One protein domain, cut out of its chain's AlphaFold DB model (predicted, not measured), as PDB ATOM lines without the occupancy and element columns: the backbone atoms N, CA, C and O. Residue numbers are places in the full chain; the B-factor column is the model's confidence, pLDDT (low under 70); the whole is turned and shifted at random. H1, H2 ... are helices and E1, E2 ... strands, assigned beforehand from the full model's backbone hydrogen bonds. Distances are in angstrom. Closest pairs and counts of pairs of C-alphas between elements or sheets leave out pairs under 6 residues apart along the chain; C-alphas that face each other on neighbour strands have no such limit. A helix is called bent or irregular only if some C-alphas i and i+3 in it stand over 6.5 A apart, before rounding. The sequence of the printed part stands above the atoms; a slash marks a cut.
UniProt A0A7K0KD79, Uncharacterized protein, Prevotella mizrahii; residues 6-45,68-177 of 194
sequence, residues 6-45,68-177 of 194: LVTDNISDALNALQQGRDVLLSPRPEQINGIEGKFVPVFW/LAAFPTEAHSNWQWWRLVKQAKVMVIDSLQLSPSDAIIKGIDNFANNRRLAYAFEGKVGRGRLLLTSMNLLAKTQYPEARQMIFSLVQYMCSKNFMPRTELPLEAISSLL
ATOM      1  N   LEU A   6     -36.798  12.393  38.164       98.12
ATOM      2  CA  LEU A   6     -36.725  13.346  37.061       98.12
ATOM      3  C   LEU A   6     -36.072  14.641  37.553       98.12
ATOM      4  O   LEU A   6     -36.643  15.348  38.378       98.12
ATOM      5  N   VAL A   7     -34.904  14.977  37.013       98.38
ATOM      6  CA  VAL A   7     -34.257  16.275  37.237       98.38
ATOM      7  C   VAL A   7     -34.504  17.154  36.015       98.38
ATOM      8  O   VAL A   7     -34.103  16.785  34.914       98.38
ATOM      9  N   THR A   8     -35.173  18.295  36.185       98.06
ATOM     10  CA  THR A   8     -35.549  19.163  35.057       98.06
ATOM     11  C   THR A   8     -35.677  20.635  35.462       98.06
ATOM     12  O   THR A   8     -35.919  20.957  36.625       98.06
ATOM     13  N   ASP A   9     -35.516  21.544  34.503       96.88
ATOM     14  CA  ASP A   9     -35.885  22.964  34.597       96.88
ATOM     15  C   ASP A   9     -37.200  23.271  33.850       96.88
ATOM     16  O   ASP A   9     -37.743  24.377  33.947       96.88
ATOM     17  N   ASN A  10     -37.748  22.285  33.135       97.00
ATOM     18  CA  ASN A  10     -38.986  22.399  32.384       97.00
ATOM     19  C   ASN A  10     -40.194  22.134  33.291       97.00
ATOM     20  O   ASN A  10     -40.411  21.025  33.784       97.00
ATOM     21  N   ILE A  11     -41.016  23.171  33.471       96.38
ATOM     22  CA  ILE A  11     -42.215  23.120  34.312       96.38
ATOM     23  C   ILE A  11     -43.213  22.083  33.787       96.38
ATOM     24  O   ILE A  11     -43.737  21.301  34.570       96.38
ATOM     25  N   SER A  12     -43.471  22.039  32.480       95.81
ATOM     26  CA  SER A  12     -44.450  21.109  31.904       95.81
ATOM     27  C   SER A  12     -44.044  19.654  32.136       95.81
ATOM     28  O   SER A  12     -44.872  18.848  32.560       95.81
ATOM     29  N   ASP A  13     -42.765  19.330  31.935       96.88
ATOM     30  CA  ASP A  13     -42.241  17.980  32.167       96.88
ATOM     31  C   ASP A  13     -42.351  17.590  33.645       96.88
ATOM     32  O   ASP A  13     -42.778  16.479  33.968       96.88
ATOM     33  N   ALA A  14     -42.032  18.524  34.545       97.44
ATOM     34  CA  ALA A  14     -42.163  18.333  35.983       97.44
ATOM     35  C   ALA A  14     -43.614  18.056  36.403       97.44
ATOM     36  O   ALA A  14     -43.872  17.065  37.087       97.44
ATOM     37  N   LEU A  15     -44.572  18.888  35.979       95.38
ATOM     38  CA  LEU A  15     -45.981  18.718  36.352       95.38
ATOM     39  C   LEU A  15     -46.559  17.405  35.800       95.38
ATOM     40  O   LEU A  15     -47.254  16.691  36.524       95.38
ATOM     41  N   ASN A  16     -46.216  17.040  34.561       95.69
ATOM     42  CA  ASN A  16     -46.629  15.769  33.961       95.69
ATOM     43  C   ASN A  16     -46.067  14.565  34.734       95.69
ATOM     44  O   ASN A  16     -46.787  13.603  35.008       95.69
ATOM     45  N   ALA A  17     -44.793  14.614  35.127       97.06
ATOM     46  CA  ALA A  17     -44.164  13.549  35.901       97.06
ATOM     47  C   ALA A  17     -44.764  13.414  37.312       97.06
ATOM     48  O   ALA A  17     -45.007  12.294  37.766       97.06
ATOM     49  N   LEU A  18     -45.082  14.529  37.980       97.06
ATOM     50  CA  LEU A  18     -45.766  14.519  39.280       97.06
ATOM     51  C   LEU A  18     -47.152  13.865  39.188       97.06
ATOM     52  O   LEU A  18     -47.501  13.032  40.025       97.06
ATOM     53  N   GLN A  19     -47.926  14.161  38.139       94.94
ATOM     54  CA  GLN A  19     -49.229  13.523  37.907       94.94
ATOM     55  C   GLN A  19     -49.119  12.004  37.709       94.94
ATOM     56  O   GLN A  19     -50.023  11.260  38.107       94.94
ATOM     57  N   GLN A  20     -48.011  11.533  37.137       95.75
ATOM     58  CA  GLN A  20     -47.689  10.110  36.973       95.75
ATOM     59  C   GLN A  20     -47.160   9.451  38.259       95.75
ATOM     60  O   GLN A  20     -46.917   8.249  38.266       95.75
ATOM     61  N   GLY A  21     -47.007  10.206  39.350       96.38
ATOM     62  CA  GLY A  21     -46.521   9.689  40.627       96.38
ATOM     63  C   GLY A  21     -45.002   9.600  40.745       96.38
ATOM     64  O   GLY A  21     -44.503   8.892  41.613       96.38
ATOM     65  N   ARG A  22     -44.259  10.286  39.870       97.25
ATOM     66  CA  ARG A  22     -42.792  10.277  39.882       97.25
ATOM     67  C   ARG A  22     -42.226  11.278  40.887       97.25
ATOM     68  O   ARG A  22     -42.895  12.233  41.290       97.25
ATOM     69  N   ASP A  23     -40.959  11.072  41.223       98.50
ATOM     70  CA  ASP A  23     -40.163  12.027  41.985       98.50
ATOM     71  C   ASP A  23     -39.547  13.055  41.047       98.50
ATOM     72  O   ASP A  23     -38.969  12.695  40.016       98.50
ATOM     73  N   VAL A  24     -39.657  14.331  41.404       98.62
ATOM     74  CA  VAL A  24     -39.205  15.432  40.555       98.62
ATOM     75  C   VAL A  24     -38.344  16.409  41.344       98.62
ATOM     76  O   VAL A  24     -38.797  16.990  42.328       98.62
ATOM     77  N   LEU A  25     -37.114  16.612  40.872       98.75
ATOM     78  CA  LEU A  25     -36.286  17.760  41.218       98.75
ATOM     79  C   LEU A  25     -36.509  18.832  40.149       98.75
ATOM     80  O   LEU A  25     -35.966  18.734  39.046       98.75
ATOM     81  N   LEU A  26     -37.308  19.846  40.477       98.62
ATOM     82  CA  LEU A  26     -37.560  20.981  39.595       98.62
ATOM     83  C   LEU A  26     -36.617  22.131  39.967       98.62
ATOM     84  O   LEU A  26     -36.624  22.615  41.099       98.62
ATOM     85  N   SER A  27     -35.813  22.577  39.007       97.88
ATOM     86  CA  SER A  27     -34.905  23.719  39.139       97.88
ATOM     87  C   SER A  27     -35.117  24.697  37.976       97.88
ATOM     88  O   SER A  27     -34.266  24.762  37.085       97.88
ATOM     89  N   PRO A  28     -36.232  25.449  37.951       96.69
ATOM     90  CA  PRO A  28     -36.578  26.309  36.832       96.69
ATOM     91  C   PRO A  28     -35.641  27.520  36.746       96.69
ATOM     92  O   PRO A  28     -34.963  27.890  37.714       96.69
ATOM     93  N   ARG A  29     -35.616  28.165  35.576       95.00
ATOM     94  CA  ARG A  29     -34.852  29.402  35.385       95.00
ATOM     95  C   ARG A  29     -35.492  30.559  36.169       95.00
ATOM     96  O   ARG A  29     -36.709  30.544  36.371       95.00
ATOM     97  N   PRO A  30     -34.726  31.580  36.594       92.56
ATOM     98  CA  PRO A  30     -35.238  32.658  37.446       92.56
ATOM     99  C   PRO A  30     -36.436  33.410  36.850       92.56
ATOM    100  O   PRO A  30     -37.311  33.865  37.584       92.56
ATOM    101  N   GLU A  31     -36.516  33.519  35.523       92.31
ATOM    102  CA  GLU A  31     -37.601  34.203  34.809       92.31
ATOM    103  C   GLU A  31     -38.932  33.445  34.904       92.31
ATOM    104  O   GLU A  31     -39.996  34.034  34.726       92.31
ATOM    105  N   GLN A  32     -38.872  32.149  35.207       94.06
ATOM    106  CA  GLN A  32     -40.021  31.259  35.358       94.06
ATOM    107  C   GLN A  32     -40.493  31.164  36.814       94.06
ATOM    108  O   GLN A  32     -41.373  30.364  37.118       94.06
ATOM    109  N   ILE A  33     -39.914  31.950  37.723       94.19
ATOM    110  CA  ILE A  33     -40.256  31.951  39.146       94.19
ATOM    111  C   ILE A  33     -40.969  33.254  39.488       94.19
ATOM    112  O   ILE A  33     -40.461  34.349  39.220       94.19
ATOM    113  N   ASN A  34     -42.131  33.125  40.121       92.75
ATOM    114  CA  ASN A  34     -42.808  34.223  40.788       92.75
ATOM    115  C   ASN A  34     -42.218  34.369  42.195       92.75
ATOM    116  O   ASN A  34     -42.514  33.597  43.107       92.75
ATOM    117  N   GLY A  35     -41.302  35.314  42.352       89.94
ATOM    118  CA  GLY A  35     -40.549  35.504  43.581       89.94
ATOM    119  C   GLY A  35     -39.828  36.839  43.575       89.94
ATOM    120  O   GLY A  35     -39.846  37.563  42.578       89.94
ATOM    121  N   ILE A  36     -39.177  37.152  44.687       88.81
ATOM    122  CA  ILE A  36     -38.430  38.401  44.849       88.81
ATOM    123  C   ILE A  36     -36.948  38.183  44.522       88.81
ATOM    124  O   ILE A  36     -36.451  37.054  44.571       88.81
ATOM    125  N   GLU A  37     -36.231  39.254  44.178       83.25
ATOM    126  CA  GLU A  37     -34.780  39.191  43.959       83.25
ATOM    127  C   GLU A  37     -34.079  38.726  45.250       83.25
ATOM    128  O   GLU A  37     -34.172  39.376  46.296       83.25
ATOM    129  N   GLY A  38     -33.367  37.600  45.177       78.12
ATOM    130  CA  GLY A  38     -32.497  37.143  46.254       78.12
ATOM    131  C   GLY A  38     -31.152  37.861  46.190       78.12
ATOM    132  O   GLY A  38     -30.587  38.054  45.114       78.12
ATOM    133  N   LYS A  39     -30.596  38.242  47.344       79.25
ATOM    134  CA  LYS A  39     -29.216  38.743  47.431       79.25
ATOM    135  C   LYS A  39     -28.414  37.927  48.430       79.25
ATOM    136  O   LYS A  39     -28.901  37.543  49.490       79.25
ATOM    137  N   PHE A  40     -27.158  37.682  48.069       84.94
ATOM    138  CA  PHE A  40     -26.198  37.022  48.945       84.94
ATOM    139  C   PHE A  40     -25.823  37.891  50.152       84.94
ATOM    140  O   PHE A  40     -25.722  37.390  51.267       84.94
ATOM    141  N   VAL A  41     -25.610  39.188  49.913       80.81
ATOM    142  CA  VAL A  41     -25.236  40.154  50.951       80.81
ATOM    143  C   VAL A  41     -26.461  40.639  51.728       80.81
ATOM    144  O   VAL A  41     -27.530  40.786  51.128       80.81
ATOM    145  N   PRO A  42     -26.314  40.922  53.035       79.50
ATOM    146  CA  PRO A  42     -27.399  41.460  53.833       79.50
ATOM    147  C   PRO A  42     -27.748  42.902  53.451       79.50
ATOM    148  O   PRO A  42     -27.017  43.592  52.735       79.50
ATOM    149  N   VAL A  43     -28.885  43.361  53.976       74.75
ATOM    150  CA  VAL A  43     -29.322  44.758  53.912       74.75
ATOM    151  C   VAL A  43     -28.272  45.673  54.557       74.75
ATOM    152  O   VAL A  43     -27.722  45.355  55.609       74.75
ATOM    153  N   PHE A  44     -28.024  46.832  53.943       69.19
ATOM    154  CA  PHE A  44     -27.135  47.860  54.482       69.19
ATOM    155  C   PHE A  44     -27.941  49.068  54.986       69.19
ATOM    156  O   PHE A  44     -28.710  49.668  54.237       69.19
ATOM    157  N   TRP A  45     -27.713  49.460  56.242       70.50
ATOM    158  CA  TRP A  45     -28.313  50.615  56.926       70.50
ATOM    159  C   TRP A  45     -29.820  50.529  57.209       70.50
ATOM    160  O   TRP A  45     -30.194  50.208  58.334       70.50
ATOM    161  N   LEU A  68     -29.087  18.042  52.594       98.25
ATOM    162  CA  LEU A  68     -27.822  18.778  52.596       98.25
ATOM    163  C   LEU A  68     -26.645  17.922  53.085       98.25
ATOM    164  O   LEU A  68     -25.532  18.427  53.170       98.25
ATOM    165  N   ALA A  69     -26.851  16.627  53.353       98.00
ATOM    166  CA  ALA A  69     -25.833  15.746  53.931       98.00
ATOM    167  C   ALA A  69     -24.557  15.619  53.080       98.00
ATOM    168  O   ALA A  69     -23.483  15.351  53.614       98.00
ATOM    169  N   ALA A  70     -24.664  15.813  51.763       98.00
ATOM    170  CA  ALA A  70     -23.522  15.821  50.856       98.00
ATOM    171  C   ALA A  70     -23.156  17.232  50.365       98.00
ATOM    172  O   ALA A  70     -22.320  17.358  49.477       98.00
ATOM    173  N   PHE A  71     -23.746  18.300  50.901       98.12
ATOM    174  CA  PHE A  71     -23.403  19.674  50.544       98.12
ATOM    175  C   PHE A  71     -22.680  20.359  51.716       98.12
ATOM    176  O   PHE A  71     -23.244  20.445  52.805       98.12
ATOM    177  N   PRO A  72     -21.447  20.867  51.534       96.25
ATOM    178  CA  PRO A  72     -20.713  21.502  52.623       96.25
ATOM    179  C   PRO A  72     -21.401  22.814  53.019       96.25
ATOM    180  O   PRO A  72     -21.352  23.801  52.284       96.25
ATOM    181  N   THR A  73     -22.068  22.839  54.172       96.50
ATOM    182  CA  THR A  73     -22.754  24.039  54.658       96.50
ATOM    183  C   THR A  73     -22.817  24.134  56.170       96.50
ATOM    184  O   THR A  73     -22.713  23.151  56.895       96.50
ATOM    185  N   GLU A  74     -23.040  25.361  56.619       95.81
ATOM    186  CA  GLU A  74     -23.382  25.735  57.983       95.81
ATOM    187  C   GLU A  74     -24.820  26.273  57.998       95.81
ATOM    188  O   GLU A  74     -25.484  26.337  56.959       95.81
ATOM    189  N   ALA A  75     -25.330  26.644  59.175       95.50
ATOM    190  CA  ALA A  75     -26.711  27.114  59.319       95.50
ATOM    191  C   ALA A  75     -26.968  28.511  58.713       95.50
ATOM    192  O   ALA A  75     -28.096  28.998  58.765       95.50
ATOM    193  N   HIS A  76     -25.939  29.153  58.151       93.44
ATOM    194  CA  HIS A  76     -25.948  30.516  57.625       93.44
ATOM    195  C   HIS A  76     -25.233  30.604  56.262       93.44
ATOM    196  O   HIS A  76     -24.585  29.653  55.820       93.44
ATOM    197  N   SER A  77     -25.355  31.751  55.583       91.69
ATOM    198  CA  SER A  77     -24.672  32.010  54.308       91.69
ATOM    199  C   SER A  77     -23.147  31.988  54.440       91.69
ATOM    200  O   SER A  77     -22.582  32.654  55.299       91.69
ATOM    201  N   ASN A  78     -22.488  31.323  53.495       94.00
ATOM    202  CA  ASN A  78     -21.037  31.297  53.309       94.00
ATOM    203  C   ASN A  78     -20.732  31.178  51.788       94.00
ATOM    204  O   ASN A  78     -21.654  31.083  50.974       94.00
ATOM    205  N   TRP A  79     -19.474  31.268  51.358       93.69
ATOM    206  CA  TRP A  79     -19.098  31.535  49.959       93.69
ATOM    207  C   TRP A  79     -19.588  30.521  48.917       93.69
ATOM    208  O   TRP A  79     -19.839  30.904  47.774       93.69
ATOM    209  N   GLN A  80     -19.801  29.260  49.292       94.88
ATOM    210  CA  GLN A  80     -20.379  28.227  48.425       94.88
ATOM    211  C   GLN A  80     -21.800  28.563  47.950       94.88
ATOM    212  O   GLN A  80     -22.258  28.046  46.935       94.88
ATOM    213  N   TRP A  81     -22.503  29.447  48.657       95.25
ATOM    214  CA  TRP A  81     -23.842  29.887  48.287       95.25
ATOM    215  C   TRP A  81     -23.843  30.992  47.232       95.25
ATOM    216  O   TRP A  81     -24.866  31.199  46.583       95.25
ATOM    217  N   TRP A  82     -22.716  31.685  47.028       92.81
ATOM    218  CA  TRP A  82     -22.624  32.887  46.196       92.81
ATOM    219  C   TRP A  82     -23.279  32.708  44.828       92.81
ATOM    220  O   TRP A  82     -24.227  33.420  44.504       92.81
ATOM    221  N   ARG A  83     -22.837  31.731  44.029       92.50
ATOM    222  CA  ARG A  83     -23.387  31.526  42.675       92.50
ATOM    223  C   ARG A  83     -24.774  30.894  42.690       92.50
ATOM    224  O   ARG A  83     -25.541  31.084  41.741       92.50
ATOM    225  N   LEU A  84     -25.113  30.175  43.757       94.19
ATOM    226  CA  LEU A  84     -26.424  29.555  43.908       94.19
ATOM    227  C   LEU A  84     -27.510  30.619  44.093       94.19
ATOM    228  O   LEU A  84     -28.535  30.534  43.422       94.19
ATOM    229  N   VAL A  85     -27.253  31.663  44.895       91.19
ATOM    230  CA  VAL A  85     -28.272  32.678  45.233       91.19
ATOM    231  C   VAL A  85     -28.122  34.028  44.529       91.19
ATOM    232  O   VAL A  85     -29.123  34.708  44.342       91.19
ATOM    233  N   LYS A  86     -26.921  34.424  44.076       84.81
ATOM    234  CA  LYS A  86     -26.669  35.747  43.453       84.81
ATOM    235  C   LYS A  86     -27.548  36.049  42.230       84.81
ATOM    236  O   LYS A  86     -27.841  37.205  41.958       84.81
ATOM    237  N   GLN A  87     -27.918  35.024  41.470       81.81
ATOM    238  CA  GLN A  87     -28.761  35.130  40.269       81.81
ATOM    239  C   GLN A  87     -29.977  34.210  40.399       81.81
ATOM    240  O   GLN A  87     -30.314  33.470  39.477       81.81
ATOM    241  N   ALA A  88     -30.552  34.159  41.596       86.00
ATOM    242  CA  ALA A  88     -31.755  33.401  41.889       86.00
ATOM    243  C   ALA A  88     -32.853  34.353  42.361       86.00
ATOM    244  O   ALA A  88     -32.588  35.368  43.007       86.00
ATOM    245  N   LYS A  89     -34.101  33.983  42.081       91.44
ATOM    246  CA  LYS A  89     -35.232  34.516  42.838       91.44
ATOM    247  C   LYS A  89     -35.415  33.676  44.091       91.44
ATOM    248  O   LYS A  89     -35.118  32.482  44.085       91.44
ATOM    249  N   VAL A  90     -35.919  34.273  45.157       93.31
ATOM    250  CA  VAL A  90     -36.376  33.533  46.335       93.31
ATOM    251  C   VAL A  90     -37.901  33.484  46.323       93.31
ATOM    252  O   VAL A  90     -38.566  34.467  45.987       93.31
ATOM    253  N   MET A  91     -38.462  32.315  46.626       95.88
ATOM    254  CA  MET A  91     -39.906  32.089  46.575       95.88
ATOM    255  C   MET A  91     -40.553  32.566  47.872       95.88
ATOM    256  O   MET A  91     -40.062  32.244  48.955       95.88
ATOM    257  N   VAL A  92     -41.666  33.289  47.757       95.19
ATOM    258  CA  VAL A  92     -42.535  33.625  48.893       95.19
ATOM    259  C   VAL A  92     -43.454  32.435  49.141       95.19
ATOM    260  O   VAL A  92     -44.279  32.103  48.299       95.19
ATOM    261  N   ILE A  93     -43.293  31.773  50.285       95.81
ATOM    262  CA  ILE A  93     -43.980  30.516  50.616       95.81
ATOM    263  C   ILE A  93     -45.028  30.690  51.725       95.81
ATOM    264  O   ILE A  93     -45.417  29.713  52.359       95.81
ATOM    265  N   ASP A  94     -45.492  31.919  51.971       93.69
ATOM    266  CA  ASP A  94     -46.478  32.229  53.018       93.69
ATOM    267  C   ASP A  94     -47.792  31.457  52.841       93.69
ATOM    268  O   ASP A  94     -48.369  30.983  53.818       93.69
ATOM    269  N   SER A  95     -48.232  31.284  51.592       91.38
ATOM    270  CA  SER A  95     -49.436  30.522  51.245       91.38
ATOM    271  C   SER A  95     -49.250  29.007  51.355       91.38
ATOM    272  O   SER A  95     -50.237  28.272  51.355       91.38
ATOM    273  N   LEU A  96     -48.006  28.523  51.456       94.00
ATOM    274  CA  LEU A  96     -47.726  27.104  51.590       94.00
ATOM    275  C   LEU A  96     -47.705  26.705  53.068       94.00
ATOM    276  O   LEU A  96     -46.956  27.245  53.892       94.00
ATOM    277  N   GLN A  97     -48.473  25.672  53.403       91.38
ATOM    278  CA  GLN A  97     -48.504  25.074  54.740       91.38
ATOM    279  C   GLN A  97     -47.295  24.153  54.985       91.38
ATOM    280  O   GLN A  97     -47.423  23.064  55.532       91.38
ATOM    281  N   LEU A  98     -46.103  24.590  54.567       93.94
ATOM    282  CA  LEU A  98     -44.850  23.873  54.779       93.94
ATOM    283  C   LEU A  98     -44.499  23.855  56.265       93.94
ATOM    284  O   LEU A  98     -44.516  24.899  56.929       93.94
ATOM    285  N   SER A  99     -44.105  22.691  56.769       92.81
ATOM    286  CA  SER A  99     -43.447  22.583  58.063       92.81
ATOM    287  C   SER A  99     -42.042  23.206  58.003       92.81
ATOM    288  O   SER A  99     -41.471  23.391  56.921       92.81
ATOM    289  N   PRO A 100     -41.425  23.532  59.153       88.75
ATOM    290  CA  PRO A 100     -40.070  24.073  59.169       88.75
ATOM    291  C   PRO A 100     -39.014  23.184  58.499       88.75
ATOM    292  O   PRO A 100     -38.006  23.742  58.067       88.75
ATOM    293  N   SER A 101     -39.219  21.862  58.441       91.69
ATOM    294  CA  SER A 101     -38.324  20.899  57.785       91.69
ATOM    295  C   SER A 101     -38.557  20.777  56.282       91.69
ATOM    296  O   SER A 101     -37.595  20.532  55.562       91.69
ATOM    297  N   ASP A 102     -39.788  20.997  55.803       96.38
ATOM    298  CA  ASP A 102     -40.081  20.935  54.364       96.38
ATOM    299  C   ASP A 102     -39.407  22.091  53.610       96.38
ATOM    300  O   ASP A 102     -39.031  21.951  52.452       96.38
ATOM    301  N   ALA A 103     -39.219  23.241  54.268       97.19
ATOM    302  CA  ALA A 103     -38.421  24.349  53.751       97.19
ATOM    303  C   ALA A 103     -36.923  24.110  54.029       97.19
ATOM    304  O   ALA A 103     -36.377  24.568  55.035       97.19
ATOM    305  N   ILE A 104     -36.273  23.387  53.116       97.94
ATOM    306  CA  ILE A 104     -34.891  22.893  53.232       97.94
ATOM    307  C   ILE A 104     -33.874  24.041  53.298       97.94
ATOM    308  O   ILE A 104     -32.982  24.039  54.147       97.94
ATOM    309  N   ILE A 105     -34.004  25.026  52.403       97.56
ATOM    310  CA  ILE A 105     -33.101  26.181  52.307       97.56
ATOM    311  C   ILE A 105     -33.962  27.437  52.344       97.56
ATOM    312  O   ILE A 105     -34.671  27.733  51.381       97.56
ATOM    313  N   LYS A 106     -33.914  28.175  53.452       96.44
ATOM    314  CA  LYS A 106     -34.738  29.366  53.676       96.44
ATOM    315  C   LYS A 106     -33.964  30.620  53.309       96.44
ATOM    316  O   LYS A 106     -32.764  30.706  53.560       96.44
ATOM    317  N   GLY A 107     -34.661  31.599  52.748       94.12
ATOM    318  CA  GLY A 107     -34.176  32.974  52.717       94.12
ATOM    319  C   GLY A 107     -34.579  33.674  54.010       94.12
ATOM    320  O   GLY A 107     -35.694  33.485  54.490       94.12
ATOM    321  N   ILE A 108     -33.692  34.476  54.583       92.81
ATOM    322  CA  ILE A 108     -34.074  35.404  55.651       92.81
ATOM    323  C   ILE A 108     -34.613  36.655  54.954       92.81
ATOM    324  O   ILE A 108     -33.843  37.323  54.265       92.81
ATOM    325  N   ASP A 109     -35.910  36.949  55.066       90.94
ATOM    326  CA  ASP A 109     -36.473  38.202  54.537       90.94
ATOM    327  C   ASP A 109     -35.946  39.388  55.349       90.94
ATOM    328  O   ASP A 109     -35.505  39.254  56.490       90.94
ATOM    329  N   ASN A 110     -36.016  40.570  54.764       84.25
ATOM    330  CA  ASN A 110     -35.863  41.813  55.490       84.25
ATOM    331  C   ASN A 110     -36.904  41.925  56.628       84.25
ATOM    332  O   ASN A 110     -38.098  41.680  56.435       84.25
ATOM    333  N   PHE A 111     -36.445  42.390  57.794       82.06
ATOM    334  CA  PHE A 111     -37.236  42.598  59.010       82.06
ATOM    335  C   PHE A 111     -38.473  43.492  58.827       82.06
ATOM    336  O   PHE A 111     -39.415  43.381  59.604       82.06
ATOM    337  N   ALA A 112     -38.497  44.366  57.815       83.06
ATOM    338  CA  ALA A 112     -39.656  45.214  57.536       83.06
ATOM    339  C   ALA A 112     -40.867  44.440  56.974       83.06
ATOM    340  O   ALA A 112     -41.994  44.896  57.122       83.06
ATOM    341  N   ASN A 113     -40.641  43.294  56.319       84.25
ATOM    342  CA  ASN A 113     -41.703  42.486  55.712       84.25
ATOM    343  C   ASN A 113     -41.894  41.140  56.416       84.25
ATOM    344  O   ASN A 113     -43.026  40.722  56.635       84.25
ATOM    345  N   ASN A 114     -40.783  40.475  56.754       87.00
ATOM    346  CA  ASN A 114     -40.752  39.200  57.466       87.00
ATOM    347  C   ASN A 114     -41.572  38.069  56.800       87.00
ATOM    348  O   ASN A 114     -42.214  37.274  57.489       87.00
ATOM    349  N   ARG A 115     -41.562  37.991  55.461       92.94
ATOM    350  CA  ARG A 115     -42.192  36.896  54.706       92.94
ATOM    351  C   ARG A 115     -41.462  35.584  54.957       92.94
ATOM    352  O   ARG A 115     -40.247  35.551  55.172       92.94
ATOM    353  N   ARG A 116     -42.171  34.466  54.832       94.88
ATOM    354  CA  ARG A 116     -41.548  33.140  54.771       94.88
ATOM    355  C   ARG A 116     -40.972  32.949  53.373       94.88
ATOM    356  O   ARG A 116     -41.712  32.895  52.392       94.88
ATOM    357  N   LEU A 117     -39.650  32.828  53.285       95.50
ATOM    358  CA  LEU A 117     -38.933  32.706  52.017       95.50
ATOM    359  C   LEU A 117     -38.182  31.375  51.910       95.50
ATOM    360  O   LEU A 117     -37.575  30.916  52.881       95.50
ATOM    361  N   ALA A 118     -38.150  30.785  50.714       97.00
ATOM    362  CA  ALA A 118     -37.376  29.574  50.444       97.00
ATOM    363  C   ALA A 118     -36.672  29.592  49.079       97.00
ATOM    364  O   ALA A 118     -37.233  30.007  48.066       97.00
ATOM    365  N   TYR A 119     -35.439  29.083  49.070       97.06
ATOM    366  CA  TYR A 119     -34.682  28.721  47.869       97.06
ATOM    367  C   TYR A 119     -34.867  27.254  47.488       97.06
ATOM    368  O   TYR A 119     -34.669  26.896  46.328       97.06
ATOM    369  N   ALA A 120     -35.202  26.396  48.454       98.25
ATOM    370  CA  ALA A 120     -35.570  25.014  48.200       98.25
ATOM    371  C   ALA A 120     -36.565  24.512  49.243       98.25
ATOM    372  O   ALA A 120     -36.398  24.775  50.439       98.25
ATOM    373  N   PHE A 121     -37.567  23.770  48.788       98.69
ATOM    374  CA  PHE A 121     -38.507  23.063  49.645       98.69
ATOM    375  C   PHE A 121     -38.973  21.760  48.995       98.69
ATOM    376  O   PHE A 121     -38.790  21.551  47.793       98.69
ATOM    377  N   GLU A 122     -39.597  20.901  49.790       98.62
ATOM    378  CA  GLU A 122     -40.209  19.659  49.332       98.62
ATOM    379  C   GLU A 122     -41.695  19.558  49.683       98.62
ATOM    380  O   GLU A 122     -42.205  20.266  50.549       98.62
ATOM    381  N   GLY A 123     -42.395  18.659  48.999       98.12
ATOM    382  CA  GLY A 123     -43.790  18.348  49.277       98.12
ATOM    383  C   GLY A 123     -44.326  17.254  48.365       98.12
ATOM    384  O   GLY A 123     -43.690  16.850  47.389       98.12
ATOM    385  N   LYS A 124     -45.516  16.763  48.682       97.88
ATOM    386  CA  LYS A 124     -46.286  15.884  47.806       97.88
ATOM    387  C   LYS A 124     -47.166  16.711  46.891       97.88
ATOM    388  O   LYS A 124     -47.743  17.699  47.324       97.88
ATOM    389  N   VAL A 125     -47.259  16.319  45.627       97.12
ATOM    390  CA  VAL A 125     -48.123  16.977  44.642       97.12
ATOM    391  C   VAL A 125     -48.913  15.893  43.929       97.12
ATOM    392  O   VAL A 125     -48.403  15.198  43.043       97.12
ATOM    393  N   GLY A 126     -50.165  15.711  44.347       94.25
ATOM    394  CA  GLY A 126     -50.992  14.601  43.887       94.25
ATOM    395  C   GLY A 126     -50.351  13.257  44.240       94.25
ATOM    396  O   GLY A 126     -50.163  12.933  45.406       94.25
ATOM    397  N   ARG A 127     -50.011  12.455  43.226       94.94
ATOM    398  CA  ARG A 127     -49.362  11.147  43.431       94.94
ATOM    399  C   ARG A 127     -47.838  11.234  43.518       94.94
ATOM    400  O   ARG A 127     -47.210  10.253  43.901       94.94
ATOM    401  N   GLY A 128     -47.254  12.353  43.092       97.25
ATOM    402  CA  GLY A 128     -45.812  12.536  42.977       97.25
ATOM    403  C   GLY A 128     -45.205  13.246  44.179       97.25
ATOM    404  O   GLY A 128     -45.904  13.770  45.050       97.25
ATOM    405  N   ARG A 129     -43.873  13.293  44.201       98.31
ATOM    406  CA  ARG A 129     -43.094  14.013  45.211       98.31
ATOM    407  C   ARG A 129     -42.216  15.049  44.529       98.31
ATOM    408  O   ARG A 129     -41.499  14.740  43.580       98.31
ATOM    409  N   LEU A 130     -42.275  16.275  45.022       98.62
ATOM    410  CA  LEU A 130     -41.573  17.424  44.477       98.62
ATOM    411  C   LEU A 130     -40.478  17.865  45.445       98.62
ATOM    412  O   LEU A 130     -40.738  18.051  46.631       98.62
ATOM    413  N   LEU A 131     -39.288  18.111  44.907       98.75
ATOM    414  CA  LEU A 131     -38.307  19.024  45.477       98.75
ATOM    415  C   LEU A 131     -38.153  20.184  44.491       98.75
ATOM    416  O   LEU A 131     -37.679  19.997  43.370       98.75
ATOM    417  N   LEU A 132     -38.593  21.378  44.884       98.56
ATOM    418  CA  LEU A 132     -38.486  22.588  44.071       98.56
ATOM    419  C   LEU A 132     -37.336  23.440  44.594       98.56
ATOM    420  O   LEU A 132     -37.277  23.730  45.787       98.56
ATOM    421  N   THR A 133     -36.454  23.889  43.704       98.12
ATOM    422  CA  THR A 133     -35.426  24.876  44.031       98.12
ATOM    423  C   THR A 133     -35.383  26.025  43.036       98.12
ATOM    424  O   THR A 133     -35.478  25.824  41.834       98.12
ATOM    425  N   SER A 134     -35.178  27.243  43.532       96.38
ATOM    426  CA  SER A 134     -35.075  28.457  42.722       96.38
ATOM    427  C   SER A 134     -33.641  28.851  42.351       96.38
ATOM    428  O   SER A 134     -33.409  29.917  41.782       96.38
ATOM    429  N   MET A 135     -32.657  27.999  42.652       96.00
ATOM    430  CA  MET A 135     -31.230  28.306  42.483       96.00
ATOM    431  C   MET A 135     -30.725  28.201  41.032       96.00
ATOM    432  O   MET A 135     -29.557  28.514  40.778       96.00
ATOM    433  N   ASN A 136     -31.576  27.797  40.078       95.25
ATOM    434  CA  ASN A 136     -31.230  27.602  38.662       95.25
ATOM    435  C   ASN A 136     -29.989  26.698  38.484       95.25
ATOM    436  O   ASN A 136     -28.998  27.071  37.855       95.25
ATOM    437  N   LEU A 137     -30.008  25.528  39.127       96.88
ATOM    438  CA  LEU A 137     -28.852  24.640  39.248       96.88
ATOM    439  C   LEU A 137     -28.403  24.060  37.901       96.88
ATOM    440  O   LEU A 137     -27.201  23.971  37.652       96.88
ATOM    441  N   LEU A 138     -29.345  23.694  37.024       96.75
ATOM    442  CA  LEU A 138     -29.032  23.031  35.750       96.75
ATOM    443  C   LEU A 138     -28.256  23.931  34.782       96.75
ATOM    444  O   LEU A 138     -27.334  23.462  34.118       96.75
ATOM    445  N   ALA A 139     -28.526  25.239  34.793       95.69
ATOM    446  CA  ALA A 139     -27.777  26.226  34.013       95.69
ATOM    447  C   ALA A 139     -26.423  26.629  34.641       95.69
ATOM    448  O   ALA A 139     -25.701  27.455  34.081       95.69
ATOM    449  N   LYS A 140     -26.093  26.097  35.826       95.56
ATOM    450  CA  LYS A 140     -24.916  26.470  36.632       95.56
ATOM    451  C   LYS A 140     -23.927  25.318  36.837       95.56
ATOM    452  O   LYS A 140     -22.998  25.444  37.632       95.56
ATOM    453  N   THR A 141     -24.090  24.208  36.119       96.56
ATOM    454  CA  THR A 141     -23.295  22.974  36.269       96.56
ATOM    455  C   THR A 141     -21.801  23.134  35.974       96.56
ATOM    456  O   THR A 141     -21.016  22.271  36.365       96.56
ATOM    457  N   GLN A 142     -21.364  24.241  35.372       96.94
ATOM    458  CA  GLN A 142     -19.952  24.621  35.275       96.94
ATOM    459  C   GLN A 142     -19.312  24.867  36.653       96.94
ATOM    460  O   GLN A 142     -18.110  24.654  36.824       96.94
ATOM    461  N   TYR A 143     -20.104  25.234  37.663       97.06
ATOM    462  CA  TYR A 143     -19.630  25.524  39.013       97.06
ATOM    463  C   TYR A 143     -19.697  24.293  39.928       97.06
ATOM    464  O   TYR A 143     -20.704  23.574  39.921       97.06
ATOM    465  N   PRO A 144     -18.644  24.022  40.725       97.44
ATOM    466  CA  PRO A 144     -18.606  22.857  41.605       97.44
ATOM    467  C   PRO A 144     -19.729  22.866  42.647       97.44
ATOM    468  O   PRO A 144     -20.339  21.826  42.876       97.44
ATOM    469  N   GLU A 145     -20.070  24.023  43.214       97.00
ATOM    470  CA  GLU A 145     -21.146  24.167  44.197       97.00
ATOM    471  C   GLU A 145     -22.521  23.776  43.634       97.00
ATOM    472  O   GLU A 145     -23.313  23.148  44.333       97.00
ATOM    473  N   ALA A 146     -22.794  24.061  42.357       97.56
ATOM    474  CA  ALA A 146     -24.055  23.685  41.719       97.56
ATOM    475  C   ALA A 146     -24.123  22.174  41.475       97.56
ATOM    476  O   ALA A 146     -25.138  21.548  41.779       97.56
ATOM    477  N   ARG A 147     -23.028  21.568  40.991       98.00
ATOM    478  CA  ARG A 147     -22.944  20.106  40.830       98.00
ATOM    479  C   ARG A 147     -23.092  19.388  42.168       98.00
ATOM    480  O   ARG A 147     -23.826  18.407  42.243       98.00
ATOM    481  N   GLN A 148     -22.445  19.896  43.217       98.44
ATOM    482  CA  GLN A 148     -22.524  19.305  44.550       98.44
ATOM    483  C   GLN A 148     -23.924  19.442  45.155       98.44
ATOM    484  O   GLN A 148     -24.418  18.496  45.763       98.44
ATOM    485  N   MET A 149     -24.592  20.583  44.951       98.56
ATOM    486  CA  MET A 149     -25.978  20.773  45.383       98.56
ATOM    487  C   MET A 149     -26.920  19.793  44.673       98.56
ATOM    488  O   MET A 149     -27.682  19.101  45.339       98.56
ATOM    489  N   ILE A 150     -26.828  19.666  43.340       98.50
ATOM    490  CA  ILE A 150     -27.619  18.677  42.581       98.50
ATOM    491  C   ILE A 150     -27.354  17.268  43.119       98.50
ATOM    492  O   ILE A 150     -28.299  16.531  43.383       98.50
ATOM    493  N   PHE A 151     -26.084  16.904  43.315       98.38
ATOM    494  CA  PHE A 151     -25.713  15.599  43.855       98.38
ATOM    495  C   PHE A 151     -26.351  15.349  45.227       98.38
ATOM    496  O   PHE A 151     -26.977  14.310  45.411       98.38
ATOM    497  N   SER A 152     -26.252  16.299  46.160       98.56
ATOM    498  CA  SER A 152     -26.827  16.172  47.505       98.56
ATOM    499  C   SER A 152     -28.346  16.000  47.475       98.56
ATOM    500  O   SER A 152     -28.870  15.069  48.086       98.56
ATOM    501  N   LEU A 153     -29.050  16.837  46.706       98.62
ATOM    502  CA  LEU A 153     -30.509  16.776  46.589       98.62
ATOM    503  C   LEU A 153     -30.969  15.465  45.941       98.62
ATOM    504  O   LEU A 153     -31.887  14.821  46.443       98.62
ATOM    505  N   VAL A 154     -30.310  15.024  44.867       98.31
ATOM    506  CA  VAL A 154     -30.656  13.766  44.190       98.31
ATOM    507  C   VAL A 154     -30.360  12.559  45.081       98.31
ATOM    508  O   VAL A 154     -31.199  11.669  45.169       98.31
ATOM    509  N   GLN A 155     -29.219  12.523  45.780       98.00
ATOM    510  CA  GLN A 155     -28.906  11.449  46.735       98.00
ATOM    511  C   GLN A 155     -29.965  11.345  47.830       98.00
ATOM    512  O   GLN A 155     -30.425  10.250  48.151       98.00
ATOM    513  N   TYR A 156     -30.394  12.488  48.359       98.19
ATOM    514  CA  TYR A 156     -31.479  12.543  49.322       98.19
ATOM    515  C   TYR A 156     -32.790  12.003  48.746       98.19
ATOM    516  O   TYR A 156     -33.381  11.113  49.359       98.19
ATOM    517  N   MET A 157     -33.198  12.456  47.558       98.19
ATOM    518  CA  MET A 157     -34.415  11.984  46.887       98.19
ATOM    519  C   MET A 157     -34.389  10.480  46.581       98.19
ATOM    520  O   MET A 157     -35.427   9.827  46.638       98.19
ATOM    521  N   CYS A 158     -33.200   9.921  46.337       97.00
ATOM    522  CA  CYS A 158     -32.990   8.485  46.144       97.00
ATOM    523  C   CYS A 158     -33.001   7.665  47.441       97.00
ATOM    524  O   CYS A 158     -32.975   6.433  47.401       97.00
ATOM    525  N   SER A 159     -32.987   8.324  48.597       96.62
ATOM    526  CA  SER A 159     -32.906   7.670  49.896       96.62
ATOM    527  C   SER A 159     -34.290   7.401  50.490       96.62
ATOM    528  O   SER A 159     -35.290   8.027  50.145       96.62
ATOM    529  N   LYS A 160     -34.331   6.520  51.494       96.00
ATOM    530  CA  LYS A 160     -35.537   6.287  52.305       96.00
ATOM    531  C   LYS A 160     -35.963   7.510  53.128       96.00
ATOM    532  O   LYS A 160     -37.069   7.510  53.649       96.00
ATOM    533  N   ASN A 161     -35.104   8.525  53.257       96.69
ATOM    534  CA  ASN A 161     -35.406   9.735  54.019       96.69
ATOM    535  C   ASN A 161     -36.265  10.726  53.227       96.69
ATOM    536  O   ASN A 161     -36.880  11.590  53.845       96.69
ATOM    537  N   PHE A 162     -36.341  10.610  51.893       97.44
ATOM    538  CA  PHE A 162     -37.209  11.463  51.084       97.44
ATOM    539  C   PHE A 162     -38.665  11.013  51.201       97.44
ATOM    540  O   PHE A 162     -39.192  10.253  50.387       97.44
ATOM    541  N   MET A 163     -39.322  11.460  52.264       95.56
ATOM    542  CA  MET A 163     -40.714  11.144  52.575       95.56
ATOM    543  C   MET A 163     -41.495  12.425  52.897       95.56
ATOM    544  O   MET A 163     -42.003  12.547  54.017       95.56
ATOM    545  N   PRO A 164     -41.613  13.371  51.940       96.00
ATOM    546  CA  PRO A 164     -42.389  14.583  52.153       96.00
ATOM    547  C   PRO A 164     -43.822  14.214  52.543       96.00
ATOM    548  O   PRO A 164     -44.449  13.336  51.939       96.00
ATOM    549  N   ARG A 165     -44.326  14.859  53.597       92.88
ATOM    550  CA  ARG A 165     -45.670  14.601  54.146       92.88
ATOM    551  C   ARG A 165     -46.662  15.705  53.821       92.88
ATOM    552  O   ARG A 165     -47.857  15.438  53.778       92.88
ATOM    553  N   THR A 166     -46.165  16.913  53.597       96.88
ATOM    554  CA  THR A 166     -46.994  18.072  53.296       96.88
ATOM    555  C   THR A 166     -47.542  17.957  51.883       96.88
ATOM    556  O   THR A 166     -46.781  17.941  50.916       96.88
ATOM    557  N   GLU A 167     -48.864  17.858  51.776       96.94
ATOM    558  CA  GLU A 167     -49.580  17.913  50.506       96.94
ATOM    559  C   GLU A 167     -49.608  19.361  50.006       96.94
ATOM    560  O   GLU A 167     -50.032  20.278  50.711       96.94
ATOM    561  N   LEU A 168     -49.146  19.567  48.778       96.62
ATOM    562  CA  LEU A 168     -49.109  20.850  48.099       96.62
ATOM    563  C   LEU A 168     -50.057  20.788  46.897       96.62
ATOM    564  O   LEU A 168     -49.821  20.005  45.969       96.62
ATOM    565  N   PRO A 169     -51.123  21.611  46.878       95.00
ATOM    566  CA  PRO A 169     -51.999  21.715  45.721       95.00
ATOM    567  C   PRO A 169     -51.209  22.094  44.464       95.00
ATOM    568  O   PRO A 169     -50.310  22.941  44.510       95.00
ATOM    569  N   LEU A 170     -51.567  21.497  43.328       92.56
ATOM    570  CA  LEU A 170     -50.909  21.762  42.045       92.56
ATOM    571  C   LEU A 170     -50.997  23.248  41.668       92.56
ATOM    572  O   LEU A 170     -50.067  23.820  41.098       92.56
ATOM    573  N   GLU A 171     -52.107  23.883  42.027       92.38
ATOM    574  CA  GLU A 171     -52.396  25.299  41.833       92.38
ATOM    575  C   GLU A 171     -51.445  26.170  42.659       92.38
ATOM    576  O   GLU A 171     -50.955  27.184  42.165       92.38
ATOM    577  N   ALA A 172     -51.120  25.747  43.884       92.88
ATOM    578  CA  ALA A 172     -50.175  26.456  44.739       92.88
ATOM    579  C   ALA A 172     -48.760  26.403  44.146       92.88
ATOM    580  O   ALA A 172     -48.106  27.440  44.044       92.88
ATOM    581  N   ILE A 173     -48.321  25.241  43.647       94.62
ATOM    582  CA  ILE A 173     -47.044  25.125  42.921       94.62
ATOM    583  C   ILE A 173     -47.052  25.988  41.659       94.62
ATOM    584  O   ILE A 173     -46.099  26.715  41.396       94.62
ATOM    585  N   SER A 174     -48.149  25.960  40.906       91.94
ATOM    586  CA  SER A 174     -48.294  26.759  39.689       91.94
ATOM    587  C   SER A 174     -48.258  28.262  39.977       91.94
ATOM    588  O   SER A 174     -47.701  29.002  39.181       91.94
ATOM    589  N   SER A 175     -48.778  28.730  41.117       92.31
ATOM    590  CA  SER A 175     -48.733  30.154  41.495       92.31
ATOM    591  C   SER A 175     -47.323  30.687  41.783       92.31
ATOM    592  O   SER A 175     -47.070  31.884  41.627       92.31
ATOM    593  N   LEU A 176     -46.394  29.798  42.153       94.00
ATOM    594  CA  LEU A 176     -44.978  30.121  42.346       94.00
ATOM    595  C   LEU A 176     -44.196  30.153  41.028       94.00
ATOM    596  O   LEU A 176     -43.039  30.574  41.006       94.00
ATOM    597  N   LEU A 177     -44.806  29.702  39.931       92.94
ATOM    598  CA  LEU A 177     -44.152  29.505  38.649       92.94
ATOM    599  C   LEU A 177     -44.833  30.348  37.566       92.94
ATOM    600  O   LEU A 177     -46.031  30.257  37.315       92.94
TER     601      LEU A 177
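AT A GLANCE: This is residues 6 to 45 and 68 to 177 of the 194 residues of an uncharacterized protein of Prevotella mizrahii (UniProt A0A7K0KD79). A strongly twisted sheet of six strands makes the core, and its longest strand, E5, bends by 79 degrees at residue 120, with E3 and E4 beside its first part and E6, then E2, then E1 following from its second part. H1 covers E2 and E6, H3 and H4 graze the sheet, H2 packs on H3, and residues 27 to 45 form a long stretch without named elements that runs outward to Trp 45. The printed part has 150 residues, with four named helices and six named strands in the order E1 H1 E2 H2 E3 E4 E5 E6 H3 H4; the class is mixed, helices and strands, with 67 residues in named elements, under half. The branched sheet is mixed: E1 and E2, and E2 and E6, are parallel, while E5 is antiparallel to E3, E4 and E6. The whole is compact, with a radius of gyration of the C-alphas of 14.5 A and spans of 48 by 32 by 27 A.

IN THESE COORDINATES: E5, residues 117 to 125, is 19.7 A long and begins at C-alpha 117 (-38.933, 32.706, 52.017). E6 is residues 128 to 133, 16.2 A; E2 is 23 to 26; E1 is 6 to 8, from C-alpha 6 (-36.725, 13.346, 37.061). E3 is residues 89 to 92, and E4 is 105 to 109, 12.7 A. H3, residues 144 to 157, is 19.9 A long; H1 is 11 to 19, 12.4 A; H2 is 79 to 85; H4 is 170 to 175, ending at C-alpha 175 (-48.733, 30.154, 41.495).

HOW THE PARTS SIT: E4, E5 and E6 form a meander, each strand the antiparallel neighbour of the one before; both steps are hairpins. N 123 and O 130 of E5 and E6 are 3.0 A apart, within hydrogen-bond range, as are N 107 and O 117 of E4 and E5, 3.0 A, and N 91 and O 118 of E3 and E5, 3.0 A. N 26 and O 131 of E2 and E6 are within hydrogen-bond range at 2.9 A, as are N 8 and O 25 of E1 and E2 at 3.0 A. E1, H1 and E2 are a strand-helix-strand unit, two parallel neighbour strands with a helix between, its crossover right-handed. H1 is on the sheet at a height over the sheet of 7.7 A, over E2 and, only just, E6 with 3 C-alphas, and runs along the strands at 18 degrees to E2 on the local plane. The closest C-alphas of H1 and E2 are those of Ala 14 and Val 24, 6.2 A. H3 only grazes the sheet with residues 150 to 157, and H4 with residues 170 to 173. H2 is not on the sheet; it touches residues 145 to 146 of H3, about perpendicular at 75 degrees, the closest C-alphas being those of Gln 80 and Glu 145, 5.9 A. Every O i to N i+4 pair is within hydrogen-bond range in H1, H3 and H4; H2 is irregular, with C-alphas 80 and 83 at 7.3 A, and has 1 of 3 such pairs and 2 of 4 O i to N i+3 pairs within range.

THE WHOLE: The C-alphas farthest apart, those of Gln 20 and Trp 45, are 49.1 A apart. Residues 46 to 67 are not printed, and C-alphas 45 and 68 are 32.1 A apart across the cut. The links E3 to E4 and H3 to H4 are long. The mean pLDDT of the printed part is 94.1, and residue 44 alone is under 70.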